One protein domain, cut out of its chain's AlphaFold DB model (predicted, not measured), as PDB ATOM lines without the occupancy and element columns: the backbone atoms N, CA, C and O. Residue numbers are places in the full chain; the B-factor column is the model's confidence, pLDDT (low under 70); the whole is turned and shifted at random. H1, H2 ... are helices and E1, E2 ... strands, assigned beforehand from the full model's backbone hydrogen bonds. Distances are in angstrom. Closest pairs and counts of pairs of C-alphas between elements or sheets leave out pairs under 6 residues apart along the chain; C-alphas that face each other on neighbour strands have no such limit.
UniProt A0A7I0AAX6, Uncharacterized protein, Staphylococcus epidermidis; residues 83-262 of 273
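What this domain is: This is residues 83 to 262 of the 273 residues of an uncharacterized protein of Staphylococcus epidermidis (UniProt A0A7I0AAX6). Four helices, H2, H5, H6 and H7, stand in a four-sided bundle, up and down, each running against the one before it in the chain, with H1 beside H5 beyond one end of H2. H3 crosses H7 on one side, with the short H8 near the last residue packing on H3, and the small hairpin E1 and E2 follows the end of H6. The printed part has 180 residues with eight named helices and two strands, in the order H1 H2 H3 H4 H5 H6 E1 E2 H7 H8; the class is mostly helix and the two-stranded sheet is antiparallel. It is compact, with a radius of gyration of the C-alphas of 16.3 A, and spans 47 by 40 by 36 A.

How they stand to each other: H1, residues 83 to 93, touches H5, residues 165 to 185, at a shallow tilt of 13 degrees, opposite ways; the closest C-alphas are those of Thr 83 and Asp 182, 6.0 A apart. H2, residues 95 to 108, touches H5 with residues 97 to 101 alone, at a steep tilt of 42 degrees; Ser 97 and Ile 168 have the closest C-alphas, 5.8 A apart. H3, residues 113 to 127, touches the hub H7, residues 225 to 249, about perpendicular at 86 degrees, its C-alpha 124 being 6.9 A from C-alpha 240, the closest pair. H4, residues 146 to 149, is close to H7 but not clearly touching, with C-alphas 148 and 232 closest at 6.8 A. H5, with a kink of 47 degrees near residue 179, forms a helical hairpin with H6, residues 188 to 207; their closest C-alphas, 173 and 198, are 6.5 A apart. H6 touches H7 at a shallow tilt of 34 degrees, only just short of steep, with C-alphas 200 and 234 closest at 6.0 A. H5 and H7 are apart, as are H2 and H6. In the hairpin of E1, residues 209 to 211, and E2, residues 216 to 218, N 209 and O 218 are 2.9 A apart and N 218 and O 209 2.8 A, within hydrogen-bond range. H8, residues 254 to 260, touches H3, the closest C-alphas being those of Arg 114 and Leu 258, 6.5 A apart. Every O i to N i+4 pair is within hydrogen-bond range in H1, H2, H6, H7 and H8, against 9 of 11 in H3 and 13 of 17 in H5; H4 is too short for such a pair.

Where its parts are: H1 begins at C-alpha 83, (75.056, 104.823, 107.156), and is 15.5 A long; H2 is 20.2 A and H3 18.0 A. H5 is 31.1 A, H6 28.8 A and H7 34.5 A, from C-alpha 225 at (107.100, 108.851, 77.574). H8 ends at C-alpha 260, (105.192, 107.368, 115.190).

The domain as a whole: The C-alphas of Thr 83 and Thr 139, the two farthest apart, are 48.7 A apart. The printed part has no cut. The links H3 to H4 and H4 to H5 are long, with 18 and 15 residues. The mean pLDDT of the printed part is 86.9; residues 127 to 145 and 262 are under 70.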
ATOM      1  N   THR A  83      74.597 104.995 108.539       94.44
ATOM      2  CA  THR A  83      75.056 104.823 107.156       94.44
ATOM      3  C   THR A  83      76.466 105.384 106.957       94.44
ATOM      4  O   THR A  83      77.321 104.710 106.379       94.44
ATOM      5  N   ILE A  84      76.753 106.586 107.472       94.19
ATOM      6  CA  ILE A  84      78.100 107.177 107.402       94.19
ATOM      7  C   ILE A  84      79.112 106.282 108.128       94.19
ATOM      8  O   ILE A  84      80.190 105.997 107.595       94.19
ATOM      9  N   LEU A  85      78.773 105.803 109.328       94.81
ATOM     10  CA  LEU A  85      79.633 104.923 110.114       94.81
ATOM     11  C   LEU A  85      79.916 103.606 109.385       94.81
ATOM     12  O   LEU A  85      81.063 103.151 109.374       94.81
ATOM     13  N   ARG A  86      78.904 103.011 108.746       94.31
ATOM     14  CA  ARG A  86      79.055 101.789 107.950       94.31
ATOM     15  C   ARG A  86      80.067 101.982 106.824       94.31
ATOM     16  O   ARG A  86      81.004 101.195 106.719       94.31
ATOM     17  N   VAL A  87      79.932 103.048 106.034       94.75
ATOM     18  CA  VAL A  87      80.865 103.356 104.936       94.75
ATOM     19  C   VAL A  87      82.289 103.551 105.463       94.75
ATOM     20  O   VAL A  87      83.227 102.942 104.945       94.75
ATOM     21  N   LYS A  88      82.466 104.337 106.535       95.19
ATOM     22  CA  LYS A  88      83.785 104.545 107.162       95.19
ATOM     23  C   LYS A  88      84.394 103.234 107.663       95.19
ATOM     24  O   LYS A  88      85.598 103.030 107.532       95.19
ATOM     25  N   THR A  89      83.575 102.342 108.214       94.56
ATOM     26  CA  THR A  89      84.014 101.023 108.689       94.56
ATOM     27  C   THR A  89      84.490 100.153 107.532       94.56
ATOM     28  O   THR A  89      85.592  99.612 107.599       94.56
ATOM     29  N   LEU A  90      83.721 100.075 106.443       94.81
ATOM     30  CA  LEU A  90      84.088  99.285 105.266       94.81
ATOM     31  C   LEU A  90      85.390  99.780 104.622       94.81
ATOM     32  O   LEU A  90      86.256  98.972 104.289       94.81
ATOM     33  N   PHE A  91      85.587 101.096 104.520       95.31
ATOM     34  CA  PHE A  91      86.866 101.650 104.071       95.31
ATOM     35  C   PHE A  91      88.019 101.326 105.026       95.31
ATOM     36  O   PHE A  91      89.081 100.927 104.556       95.31
ATOM     37  N   LYS A  92      87.829 101.448 106.347       94.19
ATOM     38  CA  LYS A  92      88.862 101.089 107.340       94.19
ATOM     39  C   LYS A  92      89.274  99.625 107.232       94.19
ATOM     40  O   LYS A  92      90.465  99.335 107.237       94.19
ATOM     41  N   MET A  93      88.313  98.715 107.079       92.44
ATOM     42  CA  MET A  93      88.580  97.279 106.925       92.44
ATOM     43  C   MET A  93      89.366  96.949 105.649       92.44
ATOM     44  O   MET A  93      90.063  95.941 105.609       92.44
ATOM     45  N   ASN A  94      89.288  97.809 104.632       93.62
ATOM     46  CA  ASN A  94      89.976  97.642 103.352       93.62
ATOM     47  C   ASN A  94      91.170  98.593 103.174       93.62
ATOM     48  O   ASN A  94      91.760  98.650 102.093       93.62
ATOM     49  N   LEU A  95      91.564  99.332 104.217       93.19
ATOM     50  CA  LEU A  95      92.648 100.316 104.136       93.19
ATOM     51  C   LEU A  95      93.989  99.663 103.770       93.19
ATOM     52  O   LEU A  95      94.805 100.254 103.062       93.19
ATOM     53  N   ASP A  96      94.189  98.410 104.181       92.38
ATOM     54  CA  ASP A  96      95.352  97.606 103.810       92.38
ATOM     55  C   ASP A  96      95.489  97.433 102.295       92.38
ATOM     56  O   ASP A  96      96.603  97.507 101.780       92.38
ATOM     57  N   SER A  97      94.387  97.274 101.559       93.81
ATOM     58  CA  SER A  97      94.405  97.164 100.094       93.81
ATOM     59  C   SER A  97      94.946  98.441  99.446       93.81
ATOM     60  O   SER A  97      95.820  98.378  98.578       93.81
ATOM     61  N   PHE A  98      94.521  99.610  99.937       94.75
ATOM     62  CA  PHE A  98      95.062 100.900  99.499       94.75
ATOM     63  C   PHE A  98      96.545 101.048  99.842       94.75
ATOM     64  O   PHE A  98      97.339 101.459  98.995       94.75
ATOM     65  N   ASN A  99      96.933 100.682 101.069       94.19
ATOM     66  CA  ASN A  99      98.326 100.707 101.516       94.19
ATOM     67  C   ASN A  99      99.217  99.824 100.640       94.19
ATOM     68  O   ASN A  99     100.307 100.239 100.253       94.19
ATOM     69  N   ILE A 100      98.752  98.620 100.314       94.50
ATOM     70  CA  ILE A 100      99.483  97.669  99.483       94.50
ATOM     71  C   ILE A 100      99.670  98.205  98.067       94.50
ATOM     72  O   ILE A 100     100.784  98.144  97.554       94.50
ATOM     73  N   LEU A 101      98.618  98.747  97.451       95.56
ATOM     74  CA  LEU A 101      98.719  99.334  96.117       95.56
ATOM     75  C   LEU A 101      99.684 100.529  96.101       95.56
ATOM     76  O   LEU A 101     100.504 100.656  95.194       95.56
ATOM     77  N   HIS A 102      99.617 101.387  97.123       96.25
ATOM     78  CA  HIS A 102     100.507 102.541  97.251       96.25
ATOM     79  C   HIS A 102     101.972 102.122  97.438       96.25
ATOM     80  O   HIS A 102     102.847 102.639  96.743       96.25
ATOM     81  N   ASN A 103     102.225 101.138  98.309       95.56
ATOM     82  CA  ASN A 103     103.548 100.539  98.499       95.56
ATOM     83  C   ASN A 103     104.074  99.927  97.201       95.56
ATOM     84  O   ASN A 103     105.203 100.206  96.831       95.56
ATOM     85  N   PHE A 104     103.253  99.160  96.479       95.94
ATOM     86  CA  PHE A 104     103.650  98.523  95.224       95.94
ATOM     87  C   PHE A 104     104.199  99.535  94.202       95.94
ATOM     88  O   PHE A 104     105.265  99.311  93.625       95.94
ATOM     89  N   ILE A 105     103.514 100.667  94.006       95.69
ATOM     90  CA  ILE A 105     103.982 101.709  93.078       95.69
ATOM     91  C   ILE A 105     105.232 102.410  93.633       95.69
ATOM     92  O   ILE A 105     106.175 102.659  92.881       95.69
ATOM     93  N   CYS A 106     105.276 102.697  94.941       96.44
ATOM     94  CA  CYS A 106     106.463 103.279  95.575       96.44
ATOM     95  C   CYS A 106     107.696 102.388  95.402       96.44
ATOM     96  O   CYS A 106     108.741 102.878  94.984       96.44
ATOM     97  N   ASP A 107     107.565 101.092  95.681       95.31
ATOM     98  CA  ASP A 107     108.636 100.105  95.570       95.31
ATOM     99  C   ASP A 107     109.134 100.006  94.126       95.31
ATOM    100  O   ASP A 107     110.341  99.915  93.894       95.31
ATOM    101  N   PHE A 108     108.229 100.094  93.141       95.50
ATOM    102  CA  PHE A 108     108.612 100.027  91.731       95.50
ATOM    103  C   PHE A 108     109.519 101.190  91.333       95.50
ATOM    104  O   PHE A 108     110.511 100.984  90.637       95.50
ATOM    105  N   TYR A 109     109.194 102.400  91.795       95.38
ATOM    106  CA  TYR A 109     109.943 103.630  91.514       95.38
ATOM    107  C   TYR A 109     110.973 103.990  92.590       95.38
ATOM    108  O   TYR A 109     111.469 105.118  92.630       95.38
ATOM    109  N   CYS A 110     111.289 103.053  93.486       93.94
ATOM    110  CA  CYS A 110     112.228 103.259  94.588       93.94
ATOM    111  C   CYS A 110     111.914 104.517  95.432       93.94
ATOM    112  O   CYS A 110     112.821 105.176  95.950       93.94
ATOM    113  N   ILE A 111     110.634 104.871  95.561       95.75
ATOM    114  CA  ILE A 111     110.169 106.023  96.330       95.75
ATOM    115  C   ILE A 111     110.127 105.630  97.799       95.75
ATOM    116  O   ILE A 111     109.449 104.683  98.201       95.75
ATOM    117  N   LYS A 112     110.776 106.426  98.646       95.00
ATOM    118  CA  LYS A 112     110.610 106.312 100.094       95.00
ATOM    119  C   LYS A 112     109.228 106.820 100.500       95.00
ATOM    120  O   LYS A 112     109.057 107.997 100.821       95.00
ATOM    121  N   ARG A 113     108.247 105.916 100.506       94.69
ATOM    122  CA  ARG A 113     106.823 106.218 100.723       94.69
ATOM    123  C   ARG A 113     106.555 107.181 101.880       94.69
ATOM    124  O   ARG A 113     105.792 108.123 101.716       94.69
ATOM    125  N   ARG A 114     107.176 106.956 103.042       93.44
ATOM    126  CA  ARG A 114     106.966 107.793 104.236       93.44
ATOM    127  C   ARG A 114     107.373 109.248 104.003       93.44
ATOM    128  O   ARG A 114     106.588 110.142 104.287       93.44
ATOM    129  N   GLU A 115     108.589 109.473 103.504       94.00
ATOM    130  CA  GLU A 115     109.111 110.820 103.226       94.00
ATOM    131  C   GLU A 115     108.216 111.526 102.199       94.00
ATOM    132  O   GLU A 115     107.780 112.652 102.422       94.00
ATOM    133  N   PHE A 116     107.843 110.804 101.138       94.75
ATOM    134  CA  PHE A 116     106.938 111.290 100.102       94.75
ATOM    135  C   PHE A 116     105.561 111.698 100.647       94.75
ATOM    136  O   PHE A 116     105.106 112.810 100.381       94.75
ATOM    137  N   LEU A 117     104.905 110.845 101.443       95.06
ATOM    138  CA  LEU A 117     103.590 111.148 102.019       95.06
ATOM    139  C   LEU A 117     103.647 112.311 103.019       95.06
ATOM    140  O   LEU A 117     102.768 113.167 102.982       95.06
ATOM    141  N   LEU A 118     104.675 112.392 103.872       94.75
ATOM    142  CA  LEU A 118     104.831 113.498 104.829       94.75
ATOM    143  C   LEU A 118     105.005 114.851 104.131       94.75
ATOM    144  O   LEU A 118     104.408 115.849 104.545       94.75
ATOM    145  N   ASP A 119     105.800 114.900 103.067       92.50
ATOM    146  CA  ASP A 119     105.985 116.118 102.280       92.50
ATOM    147  C   ASP A 119     104.720 116.502 101.514       92.50
ATOM    148  O   ASP A 119     104.362 117.682 101.432       92.50
ATOM    149  N   LEU A 120     104.008 115.507 100.993       90.62
ATOM    150  CA  LEU A 120     102.766 115.706 100.266       90.62
ATOM    151  C   LEU A 120     101.639 116.164 101.208       90.62
ATOM    152  O   LEU A 120     100.911 117.081 100.849       90.62
ATOM    153  N   ILE A 121     101.560 115.671 102.451       91.88
ATOM    154  CA  ILE A 121     100.658 116.207 103.494       91.88
ATOM    155  C   ILE A 121     100.876 117.714 103.697       91.88
ATOM    156  O   ILE A 121      99.906 118.467 103.775       91.88
ATOM    157  N   LYS A 122     102.134 118.171 103.736       89.69
ATOM    158  CA  LYS A 122     102.468 119.594 103.926       89.69
ATOM    159  C   LYS A 122     102.101 120.446 102.710       89.69
ATOM    160  O   LYS A 122     101.595 121.551 102.877       89.69
ATOM    161  N   LYS A 123     102.356 119.942 101.499       84.81
ATOM    162  CA  LYS A 123     102.267 120.727 100.255       84.81
ATOM    163  C   LYS A 123     100.962 120.542  99.478       84.81
ATOM    164  O   LYS A 123     100.678 121.342  98.594       84.81
ATOM    165  N   ARG A 124     100.125 119.542  99.791       80.69
ATOM    166  CA  ARG A 124      98.940 119.191  98.975       80.69
ATOM    167  C   ARG A 124      97.953 120.337  98.755       80.69
ATOM    168  O   ARG A 124      97.344 120.394  97.696       80.69
ATOM    169  N   LYS A 125      97.822 121.275  99.701       76.50
ATOM    170  CA  LYS A 125      96.954 122.462  99.545       76.50
ATOM    171  C   LYS A 125      97.432 123.402  98.435       76.50
ATOM    172  O   LYS A 125      96.611 123.971  97.729       76.50
ATOM    173  N   GLU A 126      98.744 123.540  98.272       71.44
ATOM    174  CA  GLU A 126      99.363 124.365  97.226       71.44
ATOM    175  C   GLU A 126      99.336 123.651  95.868       71.44
ATOM    176  O   GLU A 126      99.244 124.287  94.823       71.44
ATOM    177  N   LEU A 127      99.349 122.316  95.891       68.62
ATOM    178  CA  LEU A 127      99.299 121.460  94.706       68.62
ATOM    179  C   LEU A 127      97.867 121.301  94.142       68.62
ATOM    180  O   LEU A 127      97.715 120.888  92.997       68.62
ATOM    181  N   TYR A 128      96.832 121.685  94.907       55.28
ATOM    182  CA  TYR A 128      95.402 121.510  94.588       55.28
ATOM    183  C   TYR A 128      94.846 122.387  93.467       55.28
ATOM    184  O   TYR A 128      93.784 122.080  92.930       55.28
ATOM    185  N   TYR A 129      95.562 123.438  93.068       52.19
ATOM    186  CA  TYR A 129      95.139 124.323  91.977       52.19
ATOM    187  C   TYR A 129      95.613 123.870  90.589       52.19
ATOM    188  O   TYR A 129      95.123 124.365  89.571       52.19
ATOM    189  N   ASP A 130      96.516 122.893  90.520       50.84
ATOM    190  CA  ASP A 130      96.932 122.285  89.267       50.84
ATOM    191  C   ASP A 130      96.147 120.994  89.057       50.84
ATOM    192  O   ASP A 130      96.550 119.952  89.557       50.84
ATOM    193  N   ASN A 131      95.027 121.078  88.317       49.91
ATOM    194  CA  ASN A 131      94.266 119.928  87.803       49.91
ATOM    195  C   ASN A 131      95.213 118.750  87.555       49.91
ATOM    196  O   ASN A 131      96.019 118.805  86.629       49.91
ATOM    197  N   TYR A 132      95.124 117.731  88.411       55.19
ATOM    198  CA  TYR A 132      96.070 116.618  88.551       55.19
ATOM    199  C   TYR A 132      96.124 115.662  87.345       55.19
ATOM    200  O   TYR A 132      96.583 114.527  87.447       55.19
ATOM    201  N   SER A 133      95.628 116.113  86.198       49.97
ATOM    202  CA  SER A 133      95.850 115.523  84.894       49.97
ATOM    203  C   SER A 133      97.200 115.977  84.336       49.97
ATOM    204  O   SER A 133      97.667 117.093  84.569       49.97
ATOM    205  N   SER A 134      97.842 115.106  83.560       51.50
ATOM    206  CA  SER A 134      98.985 115.492  82.739       51.50
ATOM    207  C   SER A 134      98.576 116.671  81.843       51.50
ATOM    208  O   SER A 134      97.673 116.569  81.010       51.50
ATOM    209  N   LYS A 135      99.204 117.838  82.031       53.62
ATOM    210  CA  LYS A 135      98.924 119.008  81.190       53.62
ATOM    211  C   LYS A 135      99.697 118.842  79.883       53.62
ATOM    212  O   LYS A 135     100.927 118.784  79.889       53.62
ATOM    213  N   GLN A 136      98.977 118.754  78.766       48.41
ATOM    214  CA  GLN A 136      99.579 118.777  77.436       48.41
ATOM    215  C   GLN A 136      99.987 120.220  77.110       48.41
ATOM    216  O   GLN A 136      99.148 121.123  77.071       48.41
ATOM    217  N   LYS A 137     101.281 120.471  76.898       56.12
ATOM    218  CA  LYS A 137     101.745 121.765  76.385       56.12
ATOM    219  C   LYS A 137     101.254 121.970  74.949       56.12
ATOM    220  O   LYS A 137     101.009 121.013  74.221       56.12
ATOM    221  N   ARG A 138     101.253 123.227  74.485       48.72
ATOM    222  CA  ARG A 138     101.032 123.582  73.065       48.72
ATOM    223  C   ARG A 138     102.008 122.888  72.097       48.72
ATOM    224  O   ARG A 138     101.718 122.804  70.913       48.72
ATOM    225  N   THR A 139     103.139 122.393  72.602       53.75
ATOM    226  CA  THR A 139     104.160 121.638  71.860       53.75
ATOM    227  C   THR A 139     103.864 120.136  71.745       53.75
ATOM    228  O   THR A 139     104.628 119.427  71.104       53.75
ATOM    229  N   GLY A 140     102.789 119.631  72.366       52.28
ATOM    230  CA  GLY A 140     102.429 118.207  72.377       52.28
ATOM    231  C   GLY A 140     103.054 117.392  73.518       52.28
ATOM    232  O   GLY A 140     102.616 116.270  73.759       52.28
ATOM    233  N   GLU A 141     104.013 117.956  74.261       49.56
ATOM    234  CA  GLU A 141     104.626 117.328  75.440       49.56
ATOM    235  C   GLU A 141     103.648 117.276  76.623       49.56
ATOM    236  O   GLU A 141     103.134 118.308  77.064       49.56
ATOM    237  N   PHE A 142     103.445 116.088  77.189       52.88
ATOM    238  CA  PHE A 142     102.851 115.927  78.515       52.88
ATOM    239  C   PHE A 142     103.921 116.236  79.560       52.88
ATOM    240  O   PHE A 142     105.030 115.713  79.461       52.88
ATOM    241  N   LYS A 143     103.627 117.100  80.535       59.78
ATOM    242  CA  LYS A 143     104.515 117.302  81.683       59.78
ATOM    243  C   LYS A 143     103.718 117.243  82.977       59.78
ATOM    244  O   LYS A 143     102.748 117.983  83.152       59.78
ATOM    245  N   THR A 144     104.128 116.347  83.863       62.47
ATOM    246  CA  THR A 144     103.539 116.182  85.195       62.47
ATOM    247  C   THR A 144     104.035 117.265  86.165       62.47
ATOM    248  O   THR A 144     104.976 118.005  85.881       62.47
ATOM    249  N   ILE A 145     103.386 117.381  87.325       66.88
ATOM    250  CA  ILE A 145     103.766 118.277  88.424       66.88
ATOM    251  C   ILE A 145     105.232 118.037  88.815       66.88
ATOM    252  O   ILE A 145     105.605 116.921  89.168       66.88
ATOM    253  N   LYS A 146     106.048 119.100  88.835       74.50
ATOM    254  CA  LYS A 146     107.481 119.046  89.191       74.50
ATOM    255  C   LYS A 146     107.750 118.303  90.509       74.50
ATOM    256  O   LYS A 146     108.748 117.608  90.626       74.50
ATOM    257  N   PHE A 147     106.831 118.411  91.471       83.06
ATOM    258  CA  PHE A 147     106.929 117.749  92.770       83.06
ATOM    259  C   PHE A 147     107.234 116.249  92.662       83.06
ATOM    260  O   PHE A 147     108.116 115.775  93.365       83.06
ATOM    261  N   ILE A 148     106.548 115.498  91.791       85.38
ATOM    262  CA  ILE A 148     106.744 114.041  91.725       85.38
ATOM    263  C   ILE A 148     108.028 113.641  90.982       85.38
ATOM    264  O   ILE A 148     108.578 112.568  91.227       85.38
ATOM    265  N   GLU A 149     108.549 114.521  90.122       84.56
ATOM    266  CA  GLU A 149     109.828 114.316  89.429       84.56
ATOM    267  C   GLU A 149     110.999 114.241  90.424       84.56
ATOM    268  O   GLU A 149     111.944 113.485  90.210       84.56
ATOM    269  N   ASP A 150     110.907 114.947  91.556       86.69
ATOM    270  CA  ASP A 150     111.932 114.912  92.606       86.69
ATOM    271  C   ASP A 150     111.993 113.557  93.345       86.69
ATOM    272  O   ASP A 150     113.010 113.244  93.979       86.69
ATOM    273  N   TYR A 151     110.936 112.742  93.239       89.50
ATOM    274  CA  TYR A 151     110.815 111.434  93.888       89.50
ATOM    275  C   TYR A 151     111.055 110.264  92.933       89.50
ATOM    276  O   TYR A 151     111.713 109.295  93.313       89.50
ATOM    277  N   ILE A 152     110.568 110.346  91.693       88.56
ATOM    278  CA  ILE A 152     110.721 109.275  90.699       88.56
ATOM    279  C   ILE A 152     112.041 109.458  89.946       88.56
ATOM    280  O   ILE A 152     112.090 109.999  88.842       88.56
ATOM    281  N   LYS A 153     113.130 109.010  90.579       85.31
ATOM    282  CA  LYS A 153     114.494 109.083  90.023       85.31
ATOM    283  C   LYS A 153     114.981 107.768  89.435       85.31
ATOM    284  O   LYS A 153     115.775 107.774  88.504       85.31
ATOM    285  N   ASN A 154     114.520 106.660  90.002       87.00
ATOM    286  CA  ASN A 154     114.930 105.312  89.648       87.00
ATOM    287  C   ASN A 154     113.690 104.432  89.518       87.00
ATOM    288  O   ASN A 154     112.613 104.785  89.989       87.00
ATOM    289  N   PHE A 155     113.853 103.271  88.900       91.50
ATOM    290  CA  PHE A 155     112.840 102.227  88.901       91.50
ATOM    291  C   PHE A 155     113.496 100.859  88.779       91.50
ATOM    292  O   PHE A 155     114.608 100.725  88.259       91.50
ATOM    293  N   VAL A 156     112.801  99.830  89.245       92.06
ATOM    294  CA  VAL A 156     113.207  98.440  89.028       92.06
ATOM    295  C   VAL A 156     112.694  97.930  87.680       92.06
ATOM    296  O   VAL A 156     111.746  98.458  87.098       92.06
ATOM    297  N   LYS A 157     113.322  96.875  87.146       88.75
ATOM    298  CA  LYS A 157     112.918  96.312  85.849       88.75
ATOM    299  C   LYS A 157     111.497  95.743  85.895       88.75
ATOM    300  O   LYS A 157     110.739  95.964  84.949       88.75
ATOM    301  N   SER A 158     111.195  95.009  86.960       90.06
ATOM    302  CA  SER A 158     109.918  94.372  87.259       90.06
ATOM    303  C   SER A 158     109.848  94.052  88.758       90.06
ATOM    304  O   SER A 158     110.880  94.005  89.433       90.06
ATOM    305  N   LEU A 159     108.640  93.843  89.281       90.38
ATOM    306  CA  LEU A 159     108.405  93.461  90.674       90.38
ATOM    307  C   LEU A 159     107.650  92.141  90.757       90.38
ATOM    308  O   LEU A 159     106.589  91.992  90.158       90.38
ATOM    309  N   ASN A 160     108.155  91.219  91.570       87.88
ATOM    310  CA  ASN A 160     107.349  90.110  92.064       87.88
ATOM    311  C   ASN A 160     106.664  90.564  93.356       87.88
ATOM    312  O   ASN A 160     107.333  90.989  94.300       87.88
ATOM    313  N   TYR A 161     105.339  90.485  93.392       82.62
ATOM    314  CA  TYR A 161     104.548  90.873  94.548       82.62
ATOM    315  C   TYR A 161     103.666  89.700  94.976       82.62
ATOM    316  O   TYR A 161     102.980  89.099  94.155       82.62
ATOM    317  N   LYS A 162     103.680  89.358  96.273       82.38
ATOM    318  CA  LYS A 162     102.992  88.155  96.789       82.38
ATOM    319  C   LYS A 162     101.479  88.175  96.566       82.38
ATOM    320  O   LYS A 162     100.865  87.121  96.450       82.38
ATOM    321  N   ARG A 163     100.874  89.365  96.592       82.62
ATOM    322  CA  ARG A 163      99.436  89.559  96.380       82.62
ATOM    323  C   ARG A 163      99.189  90.016  94.950       82.62
ATOM    324  O   ARG A 163      99.941  90.838  94.436       82.62
ATOM    325  N   ASN A 164      98.110  89.521  94.348       88.88
ATOM    326  CA  ASN A 164      97.736  89.927  93.004       88.88
ATOM    327  C   ASN A 164      97.228  91.376  93.009       88.88
ATOM    328  O   ASN A 164      96.168  91.662  93.565       88.88
ATOM    329  N   ILE A 165      97.980  92.279  92.378       92.62
ATOM    330  CA  ILE A 165      97.663  93.711  92.348       92.62
ATOM    331  C   ILE A 165      96.343  93.994  91.618       92.62
ATOM    332  O   ILE A 165      95.610  94.888  92.033       92.62
ATOM    333  N   TYR A 166      95.985  93.217  90.590       91.19
ATOM    334  CA  TYR A 166      94.693  93.396  89.924       91.19
ATOM    335  C   TYR A 166      93.528  93.071  90.851       91.19
ATOM    336  O   TYR A 166      92.584  93.849  90.895       91.19
ATOM    337  N   TYR A 167      93.628  91.986  91.625       92.00
ATOM    338  CA  TYR A 167      92.597  91.636  92.605       92.00
ATOM    339  C   TYR A 167      92.483  92.689  93.700       92.00
ATOM    340  O   TYR A 167      91.381  93.068  94.046       92.00
ATOM    341  N   ILE A 168      93.603  93.255  94.158       93.06
ATOM    342  CA  ILE A 168      93.574  94.366  95.120       93.06
ATOM    343  C   ILE A 168      92.809  95.573  94.563       93.06
ATOM    344  O   ILE A 168      92.031  96.188  95.286       93.06
ATOM    345  N   ILE A 169      93.026  95.931  93.294       93.94
ATOM    346  CA  ILE A 169      92.299  97.046  92.672       93.94
ATOM    347  C   ILE A 169      90.817  96.697  92.479       93.94
ATOM    348  O   ILE A 169      89.966  97.552  92.714       93.94
ATOM    349  N   ASP A 170      90.510  95.463  92.078       93.25
ATOM    350  CA  ASP A 170      89.134  94.995  91.888       93.25
ATOM    351  C   ASP A 170      88.351  94.943  93.205       93.25
ATOM    352  O   ASP A 170      87.235  95.452  93.252       93.25
ATOM    353  N   ASP A 171      88.967  94.473  94.291       92.62
ATOM    354  CA  ASP A 171      88.380  94.484  95.636       92.62
ATOM    355  C   ASP A 171      88.021  95.916  96.070       92.62
ATOM    356  O   ASP A 171      86.957  96.162  96.642       92.62
ATOM    357  N   ILE A 172      88.887  96.895  95.768       93.94
ATOM    358  CA  ILE A 172      88.605  98.307  96.055       93.94
ATOM    359  C   ILE A 172      87.461  98.834  95.173       93.94
ATOM    360  O   ILE A 172      86.607  99.581  95.657       93.94
ATOM    361  N   ASP A 173      87.427  98.487  93.887       92.25
ATOM    362  CA  ASP A 173      86.360  98.926  92.980       92.25
ATOM    363  C   ASP A 173      84.998  98.343  93.388       92.25
ATOM    364  O   ASP A 173      83.990  99.054  93.375       92.25
ATOM    365  N   ASP A 174      84.970  97.081  93.808       92.81
ATOM    366  CA  ASP A 174      83.770  96.410  94.302       92.81
ATOM    367  C   ASP A 174      83.305  96.982  95.643       92.81
ATOM    368  O   ASP A 174      82.112  97.259  95.794       92.81
ATOM    369  N   LEU A 175      84.230  97.306  96.553       94.31
ATOM    370  CA  LEU A 175      83.924  98.080  97.758       94.31
ATOM    371  C   LEU A 175      83.253  99.413  97.404       94.31
ATOM    372  O   LEU A 175      82.217  99.754  97.974       94.31
ATOM    373  N   ILE A 176      83.814 100.175  96.456       93.06
ATOM    374  CA  ILE A 176      83.245 101.470  96.049       93.06
ATOM    375  C   ILE A 176      81.839 101.283  95.452       93.06
ATOM    376  O   ILE A 176      80.941 102.088  95.723       93.06
ATOM    377  N   LYS A 177      81.605 100.225  94.665       91.25
ATOM    378  CA  LYS A 177      80.265  99.892  94.145       91.25
ATOM    379  C   LYS A 177      79.287  99.554  95.267       91.25
ATOM    380  O   LYS A 177      78.157 100.039  95.222       91.25
ATOM    381  N   GLU A 178      79.709  98.768  96.259       92.12
ATOM    382  CA  GLU A 178      78.876  98.385  97.405       92.12
ATOM    383  C   GLU A 178      78.393  99.622  98.167       92.12
ATOM    384  O   GLU A 178      77.193  99.798  98.383       92.12
ATOM    385  N   ILE A 179      79.315 100.527  98.499       92.44
ATOM    386  CA  ILE A 179      79.001 101.711  99.306       92.44
ATOM    387  C   ILE A 179      78.286 102.810  98.521       92.44
ATOM    388  O   ILE A 179      77.762 103.728  99.139       92.44
ATOM    389  N   THR A 180      78.234 102.752  97.182       89.31
ATOM    390  CA  THR A 180      77.721 103.850  96.333       89.31
ATOM    391  C   THR A 180      76.322 104.320  96.755       89.31
ATOM    392  O   THR A 180      76.044 105.517  96.742       89.31
ATOM    393  N   LYS A 181      75.438 103.400  97.166       84.50
ATOM    394  CA  LYS A 181      74.075 103.736  97.627       84.50
ATOM    395  C   LYS A 181      74.058 104.446  98.984       84.50
ATOM    396  O   LYS A 181      73.173 105.261  99.242       84.50
ATOM    397  N   ASP A 182      75.052 104.163  99.812       91.12
ATOM    398  CA  ASP A 182      75.202 104.680 101.171       91.12
ATOM    399  C   ASP A 182      75.882 106.066 101.178       91.12
ATOM    400  O   ASP A 182      75.863 106.778 102.181       91.12
ATOM    401  N   LEU A 183      76.399 106.517 100.028       91.00
ATOM    402  CA  LEU A 183      77.041 107.824  99.879       91.00
ATOM    403  C   LEU A 183      76.065 109.015  99.911       91.00
ATOM    404  O   LEU A 183      76.513 110.150 100.027       91.00
ATOM    405  N   LYS A 184      74.740 108.803  99.862       90.06
ATOM    406  CA  LYS A 184      73.728 109.888  99.794       90.06
ATOM    407  C   LYS A 184      73.815 110.932 100.920       90.06
ATOM    408  O   LYS A 184      73.267 112.021 100.787       90.06
ATOM    409  N   TYR A 185      74.447 110.579 102.035       89.75
ATOM    410  CA  TYR A 185      74.554 111.405 103.236       89.75
ATOM    411  C   TYR A 185      75.902 112.118 103.410       89.75
ATOM    412  O   TYR A 185      76.060 112.878 104.376       89.75
ATOM    413  N   PHE A 186      76.845 111.852 102.506       92.38
ATOM    414  CA  PHE A 186      78.179 112.438 102.490       92.38
ATOM    415  C   PHE A 186      78.156 113.830 101.860       92.38
ATOM    416  O   PHE A 186      77.317 114.142 101.010       92.38
ATOM    417  N   GLU A 187      79.085 114.674 102.288       92.31
ATOM    418  CA  GLU A 187      79.257 116.010 101.729       92.31
ATOM    419  C   GLU A 187      79.863 115.945 100.321       92.31
ATOM    420  O   GLU A 187      80.583 115.008  99.972       92.31
ATOM    421  N   GLU A 188      79.625 116.977  99.510       90.06
ATOM    422  CA  GLU A 188      80.112 117.058  98.123       90.06
ATOM    423  C   GLU A 188      81.621 116.789  98.010       90.06
ATOM    424  O   GLU A 188      82.069 116.042  97.140       90.06
ATOM    425  N   LYS A 189      82.403 117.333  98.947       89.38
ATOM    426  CA  LYS A 189      83.850 117.121  99.013       89.38
ATOM    427  C   LYS A 189      84.216 115.647  99.225       89.38
ATOM    428  O   LYS A 189      85.142 115.149  98.591       89.38
ATOM    429  N   GLU A 190      83.510 114.947 100.110       92.62
ATOM    430  CA  GLU A 190      83.755 113.529 100.393       92.62
ATOM    431  C   GLU A 190      83.361 112.655  99.194       92.62
ATOM    432  O   GLU A 190      84.101 111.746  98.810       92.62
ATOM    433  N   LEU A 191      82.237 112.978  98.544       92.44
ATOM    434  CA  LEU A 191      81.800 112.332  97.304       92.44
ATOM    435  C   LEU A 191      82.840 112.482  96.192       92.44
ATOM    436  O   LEU A 191      83.160 111.510  95.503       92.44
ATOM    437  N   GLN A 192      83.395 113.686  96.037       90.62
ATOM    438  CA  GLN A 192      84.419 113.970  95.040       90.62
ATOM    439  C   GLN A 192      85.682 113.134  95.273       90.62
ATOM    440  O   GLN A 192      86.204 112.564  94.314       90.62
ATOM    441  N   ILE A 193      86.132 112.999  96.527       91.81
ATOM    442  CA  ILE A 193      87.281 112.151  96.884       91.81
ATOM    443  C   ILE A 193      87.028 110.704  96.444       91.81
ATOM    444  O   ILE A 193      87.853 110.124  95.737       91.81
ATOM    445  N   ILE A 194      85.878 110.123  96.801       93.88
ATOM    446  CA  ILE A 194      85.548 108.722  96.479       93.88
ATOM    447  C   ILE A 194      85.442 108.512  94.963       93.88
ATOM    448  O   ILE A 194      85.946 107.523  94.422       93.88
ATOM    449  N   PHE A 195      84.822 109.452  94.254       91.75
ATOM    450  CA  PHE A 195      84.668 109.378  92.805       91.75
ATOM    451  C   PHE A 195      86.013 109.471  92.074       91.75
ATOM    452  O   PHE A 195      86.311 108.643  91.208       91.75
ATOM    453  N   GLN A 196      86.852 110.442  92.441       91.44
ATOM    454  CA  GLN A 196      88.185 110.595  91.861       91.44
ATOM    455  C   GLN A 196      89.080 109.399  92.192       91.44
ATOM    456  O   GLN A 196      89.868 108.975  91.344       91.44
ATOM    457  N   LEU A 197      88.931 108.814  93.383       93.25
ATOM    458  CA  LEU A 197      89.648 107.609  93.790       93.25
ATOM    459  C   LEU A 197      89.300 106.444  92.865       93.25
ATOM    460  O   LEU A 197      90.206 105.843  92.290       93.25
ATOM    461  N   LYS A 198      88.006 106.205  92.621       93.44
ATOM    462  CA  LYS A 198      87.543 105.190  91.666       93.44
ATOM    463  C   LYS A 198      88.153 105.379  90.276       93.44
ATOM    464  O   LYS A 198      88.705 104.442  89.708       93.44
ATOM    465  N   GLN A 199      88.069 106.591  89.726       91.81
ATOM    466  CA  GLN A 199      88.603 106.884  88.391       91.81
ATOM    467  C   GLN A 199      90.115 106.665  88.319       91.81
ATOM    468  O   GLN A 199      90.615 106.042  87.384       91.81
ATOM    469  N   THR A 200      90.838 107.149  89.328       92.31
ATOM    470  CA  THR A 200      92.298 107.053  89.383       92.31
ATOM    471  C   THR A 200      92.753 105.601  89.480       92.31
ATOM    472  O   THR A 200      93.691 105.215  88.786       92.31
ATOM    473  N   LEU A 201      92.062 104.773  90.267       94.25
ATOM    474  CA  LEU A 201      92.355 103.343  90.391       94.25
ATOM    475  C   LEU A 201      92.202 102.597  89.064       94.25
ATOM    476  O   LEU A 201      93.074 101.807  88.716       94.25
ATOM    477  N   GLN A 202      91.147 102.878  88.294       93.38
ATOM    478  CA  GLN A 202      90.942 102.254  86.981       93.38
ATOM    479  C   GLN A 202      92.047 102.630  85.989       93.38
ATOM    480  O   GLN A 202      92.534 101.783  85.237       93.38
ATOM    481  N   ILE A 203      92.497 103.886  86.020       92.69
ATOM    482  CA  ILE A 203      93.595 104.335  85.162       92.69
ATOM    483  C   ILE A 203      94.908 103.672  85.587       92.69
ATOM    484  O   ILE A 203      95.601 103.107  84.741       92.69
ATOM    485  N   LEU A 204      95.224 103.649  86.885       94.25
ATOM    486  CA  LEU A 204      96.404 102.943  87.396       94.25
ATOM    487  C   LEU A 204      96.377 101.454  87.028       94.25
ATOM    488  O   LEU A 204      97.394 100.925  86.589       94.25
ATOM    489  N   LYS A 205      95.213 100.797  87.116       95.19
ATOM    490  CA  LYS A 205      95.026  99.403  86.690       95.19
ATOM    491  C   LYS A 205      95.425  99.191  85.232       95.19
ATOM    492  O   LYS A 205      96.096  98.211  84.935       95.19
ATOM    493  N   SER A 206      95.025 100.103  84.342       94.25
ATOM    494  CA  SER A 206      95.333 100.011  82.907       94.25
ATOM    495  C   SER A 206      96.814 100.212  82.574       94.25
ATOM    496  O   SER A 206      97.270  99.728  81.545       94.25
ATOM    497  N   LEU A 207      97.559 100.896  83.449       93.81
ATOM    498  CA  LEU A 207      98.992 101.147  83.286       93.81
ATOM    499  C   LEU A 207      99.853 100.031  83.896       93.81
ATOM    500  O   LEU A 207     101.026  99.905  83.563       93.81
ATOM    501  N   ILE A 208      99.298  99.209  84.785       94.56
ATOM    502  CA  ILE A 208      99.986  98.035  85.324       94.56
ATOM    503  C   ILE A 208      99.909  96.912  84.295       94.56
ATOM    504  O   ILE A 208      98.826  96.579  83.820       94.56
ATOM    505  N   ASN A 209     101.049  96.286  84.002       93.75
ATOM    506  CA  ASN A 209     101.127  95.097  83.160       93.75
ATOM    507  C   ASN A 209     101.679  93.910  83.960       93.75
ATOM    508  O   ASN A 209     102.671  94.049  84.678       93.75
ATOM    509  N   TYR A 210     101.061  92.738  83.819       92.94
ATOM    510  CA  TYR A 210     101.456  91.504  84.502       92.94
ATOM    511  C   TYR A 210     101.884  90.436  83.505       92.94
ATOM    512  O   TYR A 210     101.114  90.006  82.644       92.94
ATOM    513  N   ASN A 211     103.111  89.956  83.672       90.44
ATOM    514  CA  ASN A 211     103.630  88.825  82.931       90.44
ATOM    515  C   ASN A 211     103.403  87.544  83.739       90.44
ATOM    516  O   ASN A 211     104.146  87.248  84.675       90.44
ATOM    517  N   SER A 212     102.405  86.755  83.339       86.94
ATOM    518  CA  SER A 212     102.064  85.488  83.995       86.94
ATOM    519  C   SER A 212     103.147  84.412  83.880       86.94
ATOM    520  O   SER A 212     103.198  83.526  84.728       86.94
ATOM    521  N   LYS A 213     104.027  84.479  82.869       88.62
ATOM    522  CA  LYS A 213     105.122  83.507  82.692       88.62
ATOM    523  C   LYS A 213     106.231  83.711  83.718       88.62
ATOM    524  O   LYS A 213     106.808  82.745  84.200       88.62
ATOM    525  N   GLU A 214     106.523  84.968  84.025       87.56
ATOM    526  CA  GLU A 214     107.575  85.355  84.970       87.56
ATOM    527  C   GLU A 214     107.022  85.639  86.375       87.56
ATOM    528  O   GLU A 214     107.795  85.761  87.320       87.56
ATOM    529  N   ASN A 215     105.693  85.710  86.522       88.06
ATOM    530  CA  ASN A 215     104.997  86.123  87.741       88.06
ATOM    531  C   ASN A 215     105.509  87.480  88.261       88.06
ATOM    532  O   ASN A 215     105.859  87.645  89.433       88.06
ATOM    533  N   VAL A 216     105.601  88.453  87.351       93.06
ATOM    534  CA  VAL A 216     106.089  89.800  87.660       93.06
ATOM    535  C   VAL A 216     105.195  90.873  87.064       93.06
ATOM    536  O   VAL A 216     104.592  90.704  86.004       93.06
ATOM    537  N   TYR A 217     105.174  92.011  87.742       94.25
ATOM    538  CA  TYR A 217     104.525  93.231  87.305       94.25
ATOM    539  C   TYR A 217     105.537  94.211  86.719       94.25
ATOM    540  O   TYR A 217     106.694  94.286  87.144       94.25
ATOM    541  N   THR A 218     105.067  95.003  85.766       93.38
ATOM    542  CA  THR A 218     105.786  96.123  85.161       93.38
ATOM    543  C   THR A 218     104.878  97.347  85.125       93.38
ATOM    544  O   THR A 218     103.659  97.216  85.007       93.38
ATOM    545  N   LEU A 219     105.486  98.520  85.257       93.69
ATOM    546  CA  LEU A 219     104.853  99.827  85.109       93.69
ATOM    547  C   LEU A 219     105.598 100.626  84.022       93.69
ATOM    548  O   LEU A 219     106.759 100.295  83.741       93.69
ATOM    549  N   PRO A 220     104.968 101.668  83.442       91.38
ATOM    550  CA  PRO A 220     105.558 102.490  82.394       91.38
ATOM    551  C   PRO A 220     106.905 103.089  82.790       91.38
ATOM    552  O   PRO A 220     107.129 103.488  83.936       91.38
ATOM    553  N   LYS A 221     107.816 103.183  81.827       86.44
ATOM    554  CA  LYS A 221     109.179 103.695  82.035       86.44
ATOM    555  C   LYS A 221     109.434 104.912  81.163       86.44
ATOM    556  O   LYS A 221     108.619 105.253  80.316       86.44
ATOM    557  N   VAL A 222     110.578 105.563  81.361       80.88
ATOM    558  CA  VAL A 222     110.943 106.797  80.642       80.88
ATOM    559  C   VAL A 222     110.896 106.612  79.116       80.88
ATOM    560  O   VAL A 222     110.561 107.555  78.403       80.88
ATOM    561  N   GLU A 223     111.167 105.404  78.612       79.06
ATOM    562  CA  GLU A 223     111.067 105.064  77.187       79.06
ATOM    563  C   GLU A 223     109.621 105.141  76.651       79.06
ATOM    564  O   GLU A 223     109.400 105.463  75.486       79.06
ATOM    565  N   GLU A 224     108.629 104.916  77.511       77.50
ATOM    566  CA  GLU A 224     107.192 105.013  77.238       77.50
ATOM    567  C   GLU A 224     106.670 106.393  77.671       77.50
ATOM    568  O   GLU A 224     105.775 106.513  78.508       77.50
ATOM    569  N   TYR A 225     107.253 107.461  77.108       76.88
ATOM    570  CA  TYR A 225     107.100 108.851  77.574       76.88
ATOM    571  C   TYR A 225     105.662 109.247  77.954       76.88
ATOM    572  O   TYR A 225     105.428 109.824  79.015       76.88
ATOM    573  N   LYS A 226     104.677 108.926  77.105       82.25
ATOM    574  CA  LYS A 226     103.274 109.283  77.348       82.25
ATOM    575  C   LYS A 226     102.705 108.565  78.575       82.25
ATOM    576  O   LYS A 226     102.168 109.223  79.464       82.25
ATOM    577  N   ASP A 227     102.819 107.243  78.617       85.88
ATOM    578  CA  ASP A 227     102.231 106.424  79.680       85.88
ATOM    579  C   ASP A 227     102.964 106.636  81.007       85.88
ATOM    580  O   ASP A 227     102.343 106.643  82.069       85.88
ATOM    581  N   TYR A 228     104.262 106.942  80.947       87.75
ATOM    582  CA  TYR A 228     105.056 107.356  82.095       87.75
ATOM    583  C   TYR A 228     104.584 108.683  82.697       87.75
ATOM    584  O   TYR A 228     104.316 108.748  83.896       87.75
ATOM    585  N   GLU A 229     104.409 109.738  81.896       84.81
ATOM    586  CA  GLU A 229     103.852 111.008  82.391       84.81
ATOM    587  C   GLU A 229     102.417 110.837  82.919       84.81
ATOM    588  O   GLU A 229     102.063 111.392  83.962       84.81
ATOM    589  N   HIS A 230     101.593 110.026  82.252       86.00
ATOM    590  CA  HIS A 230     100.254 109.695  82.741       86.00
ATOM    591  C   HIS A 230     100.296 109.002  84.107       86.00
ATOM    592  O   HIS A 230      99.566 109.400  85.018       86.00
ATOM    593  N   LEU A 231     101.172 108.009  84.279       90.94
ATOM    594  CA  LEU A 231     101.322 107.306  85.545       90.94
ATOM    595  C   LEU A 231     101.755 108.249  86.663       90.94
ATOM    596  O   LEU A 231     101.169 108.206  87.741       90.94
ATOM    597  N   LYS A 232     102.738 109.123  86.418       88.69
ATOM    598  CA  LYS A 232     103.184 110.104  87.416       88.69
ATOM    599  C   LYS A 232     102.013 110.971  87.888       88.69
ATOM    600  O   LYS A 232     101.827 111.150  89.091       88.69
ATOM    601  N   GLY A 233     101.195 111.476  86.961       86.00
ATOM    602  CA  GLY A 233     100.037 112.312  87.295       86.00
ATOM    603  C   GLY A 233      99.010 111.562  88.140       86.00
ATOM    604  O   GLY A 233      98.617 112.023  89.213       86.00
ATOM    605  N   HIS A 234      98.634 110.359  87.707       90.00
ATOM    606  CA  HIS A 234      97.639 109.554  88.411       90.00
ATOM    607  C   HIS A 234      98.146 108.980  89.731       90.00
ATOM    608  O   HIS A 234      97.373 108.889  90.679       90.00
ATOM    609  N   PHE A 235      99.430 108.650  89.851       92.94
ATOM    610  CA  PHE A 235     100.005 108.216  91.119       92.94
ATOM    611  C   PHE A 235     100.086 109.373  92.127       92.94
ATOM    612  O   PHE A 235      99.801 109.181  93.312       92.94
ATOM    613  N   MET A 236     100.386 110.589  91.660       90.12
ATOM    614  CA  MET A 236     100.307 111.794  92.489       90.12
ATOM    615  C   MET A 236      98.881 112.014  93.006       90.12
ATOM    616  O   MET A 236      98.677 112.157  94.213       90.12
ATOM    617  N   LEU A 237      97.891 111.978  92.108       90.06
ATOM    618  CA  LEU A 237      96.481 112.117  92.466       90.06
ATOM    619  C   LEU A 237      96.041 111.018  93.440       90.06
ATOM    620  O   LEU A 237      95.446 111.317  94.470       90.06
ATOM    621  N   PHE A 238      96.398 109.761  93.174       94.25
ATOM    622  CA  PHE A 238      96.113 108.639  94.065       94.25
ATOM    623  C   PHE A 238      96.702 108.851  95.460       94.25
ATOM    624  O   PHE A 238      96.041 108.567  96.451       94.25
ATOM    625  N   SER A 239      97.916 109.392  95.552       94.44
ATOM    626  CA  SER A 239      98.580 109.662  96.831       94.44
ATOM    627  C   SER A 239      97.881 110.759  97.636       94.44
ATOM    628  O   SER A 239      97.747 110.633  98.851       94.44
ATOM    629  N   ILE A 240      97.390 111.806  96.967       91.81
ATOM    630  CA  ILE A 240      96.579 112.860  97.598       91.81
ATOM    631  C   ILE A 240      95.246 112.288  98.067       91.81
ATOM    632  O   ILE A 240      94.882 112.469  99.224       91.81
ATOM    633  N   LEU A 241      94.549 111.551  97.201       93.56
ATOM    634  CA  LEU A 241      93.264 110.934  97.523       93.56
ATOM    635  C   LEU A 241      93.390 109.896  98.636       93.56
ATOM    636  O   LEU A 241      92.489 109.772  99.454       93.56
ATOM    637  N   PHE A 242      94.513 109.181  98.704       95.38
ATOM    638  CA  PHE A 242      94.829 108.282  99.808       95.38
ATOM    639  C   PHE A 242      94.924 109.044 101.136       95.38
ATOM    640  O   PHE A 242      94.358 108.609 102.136       95.38
ATOM    641  N   ILE A 243      95.590 110.199 101.158       94.94
ATOM    642  CA  ILE A 243      95.657 111.046 102.356       94.94
ATOM    643  C   ILE A 243      94.284 111.623 102.697       94.94
ATOM    644  O   ILE A 243      93.871 111.559 103.850       94.94
ATOM    645  N   ASP A 244      93.563 112.155 101.711       93.38
ATOM    646  CA  ASP A 244      92.244 112.753 101.906       93.38
ATOM    647  C   ASP A 244      91.214 111.702 102.369       93.38
ATOM    648  O   ASP A 244      90.399 111.989 103.245       93.38
ATOM    649  N   LEU A 245      91.291 110.459 101.881       95.44
ATOM    650  CA  LEU A 245      90.518 109.331 102.406       95.44
ATOM    651  C   LEU A 245      90.802 109.132 103.902       95.44
ATOM    652  O   LEU A 245      89.868 109.073 104.697       95.44
ATOM    653  N   ASN A 246      92.074 109.066 104.301       96.19
ATOM    654  CA  ASN A 246      92.440 108.877 105.704       96.19
ATOM    655  C   ASN A 246      91.993 110.057 106.581       96.19
ATOM    656  O   ASN A 246      91.296 109.854 107.572       96.19
ATOM    657  N   GLU A 247      92.347 111.286 106.212       94.69
ATOM    658  CA  GLU A 247      92.153 112.458 107.068       94.69
ATOM    659  C   GLU A 247      90.717 113.001 107.045       94.69
ATOM    660  O   GLU A 247      90.205 113.385 108.092       94.69
ATOM    661  N   ILE A 248      90.057 113.042 105.882       93.25
ATOM    662  CA  ILE A 248      88.735 113.681 105.724       93.25
ATOM    663  C   ILE A 248      87.613 112.661 105.909       93.25
ATOM    664  O   ILE A 248      86.666 112.910 106.649       93.25
ATOM    665  N   ILE A 249      87.710 111.502 105.253       94.00
ATOM    666  CA  ILE A 249      86.638 110.500 105.309       94.00
ATOM    667  C   ILE A 249      86.768 109.676 106.594       94.00
ATOM    668  O   ILE A 249      85.798 109.518 107.338       94.00
ATOM    669  N   LEU A 250      87.960 109.155 106.897       95.25
ATOM    670  CA  LEU A 250      88.157 108.221 108.012       95.25
ATOM    671  C   LEU A 250      88.487 108.887 109.352       95.25
ATOM    672  O   LEU A 250      88.422 108.198 110.379       95.25
ATOM    673  N   ASN A 251      88.762 110.196 109.348       94.19
ATOM    674  CA  ASN A 251      89.206 110.978 110.506       94.19
ATOM    675  C   ASN A 251      90.443 110.363 111.192       94.19
ATOM    676  O   ASN A 251      90.508 110.284 112.418       94.19
ATOM    677  N   ILE A 252      91.395 109.871 110.396       93.75
ATOM    678  CA  ILE A 252      92.674 109.312 110.843       93.75
ATOM    679  C   ILE A 252      93.752 110.388 110.697       93.75
ATOM    680  O   ILE A 252      93.924 110.952 109.616       93.75
ATOM    681  N   ASP A 253      94.509 110.648 111.766       92.81
ATOM    682  CA  ASP A 253      95.683 111.525 111.715       92.81
ATOM    683  C   ASP A 253      96.881 110.781 111.110       92.81
ATOM    684  O   ASP A 253      97.785 110.298 111.799       92.81
ATOM    685  N   LEU A 254      96.865 110.680 109.780       92.88
ATOM    686  CA  LEU A 254      97.873 109.954 109.014       92.88
ATOM    687  C   LEU A 254      99.285 110.518 109.228       92.88
ATOM    688  O   LEU A 254     100.260 109.768 109.192       92.88
ATOM    689  N   LYS A 255      99.419 111.829 109.465       92.69
ATOM    690  CA  LYS A 255     100.719 112.451 109.729       92.69
ATOM    691  C   LYS A 255     101.336 111.869 110.999       92.69
ATOM    692  O   LYS A 255     102.478 111.411 110.960       92.69
ATOM    693  N   THR A 256     100.572 111.855 112.087       91.69
ATOM    694  CA  THR A 256     101.025 111.314 113.370       91.69
ATOM    695  C   THR A 256     101.329 109.816 113.270       91.69
ATOM    696  O   THR A 256     102.358 109.374 113.777       91.69
ATOM    697  N   GLU A 257     100.515 109.030 112.554       90.94
ATOM    698  CA  GLU A 257     100.795 107.599 112.330       90.94
ATOM    699  C   GLU A 257     102.115 107.366 111.574       90.94
ATOM    700  O   GLU A 257     102.910 106.491 111.935       90.94
ATOM    701  N   LEU A 258     102.384 108.174 110.542       90.69
ATOM    702  CA  LEU A 258     103.628 108.106 109.774       90.69
ATOM    703  C   LEU A 258     104.844 108.516 110.616       90.69
ATOM    704  O   LEU A 258     105.897 107.888 110.491       90.69
ATOM    705  N   GLU A 259     104.713 109.526 111.478       89.00
ATOM    706  CA  GLU A 259     105.779 109.983 112.382       89.00
ATOM    707  C   GLU A 259     106.068 108.946 113.486       89.00
ATOM    708  O   GLU A 259     107.222 108.576 113.689       89.00
ATOM    709  N   GLN A 260     105.042 108.372 114.121       84.31
ATOM    710  CA  GLN A 260     105.192 107.368 115.190       84.31
ATOM    711  C   GLN A 260     105.739 106.015 114.709       84.31
ATOM    712  O   GLN A 260     106.312 105.254 115.494       84.31
ATOM    713  N   SER A 261     105.604 105.699 113.419       70.88
ATOM    714  CA  SER A 261     106.234 104.510 112.829       70.88
ATOM    715  C   SER A 261     107.774 104.523 112.928       70.88
ATOM    716  O   SER A 261     108.402 103.472 112.802       70.88
ATOM    717  N   VAL A 262     108.386 105.689 113.187       56.00
ATOM    718  CA  VAL A 262     109.831 105.868 113.421       56.00
ATOM    719  C   VAL A 262     110.253 105.284 114.772       56.00
ATOM    720  O   VAL A 262     111.214 104.514 114.827       56.00
TER     721      VAL A 262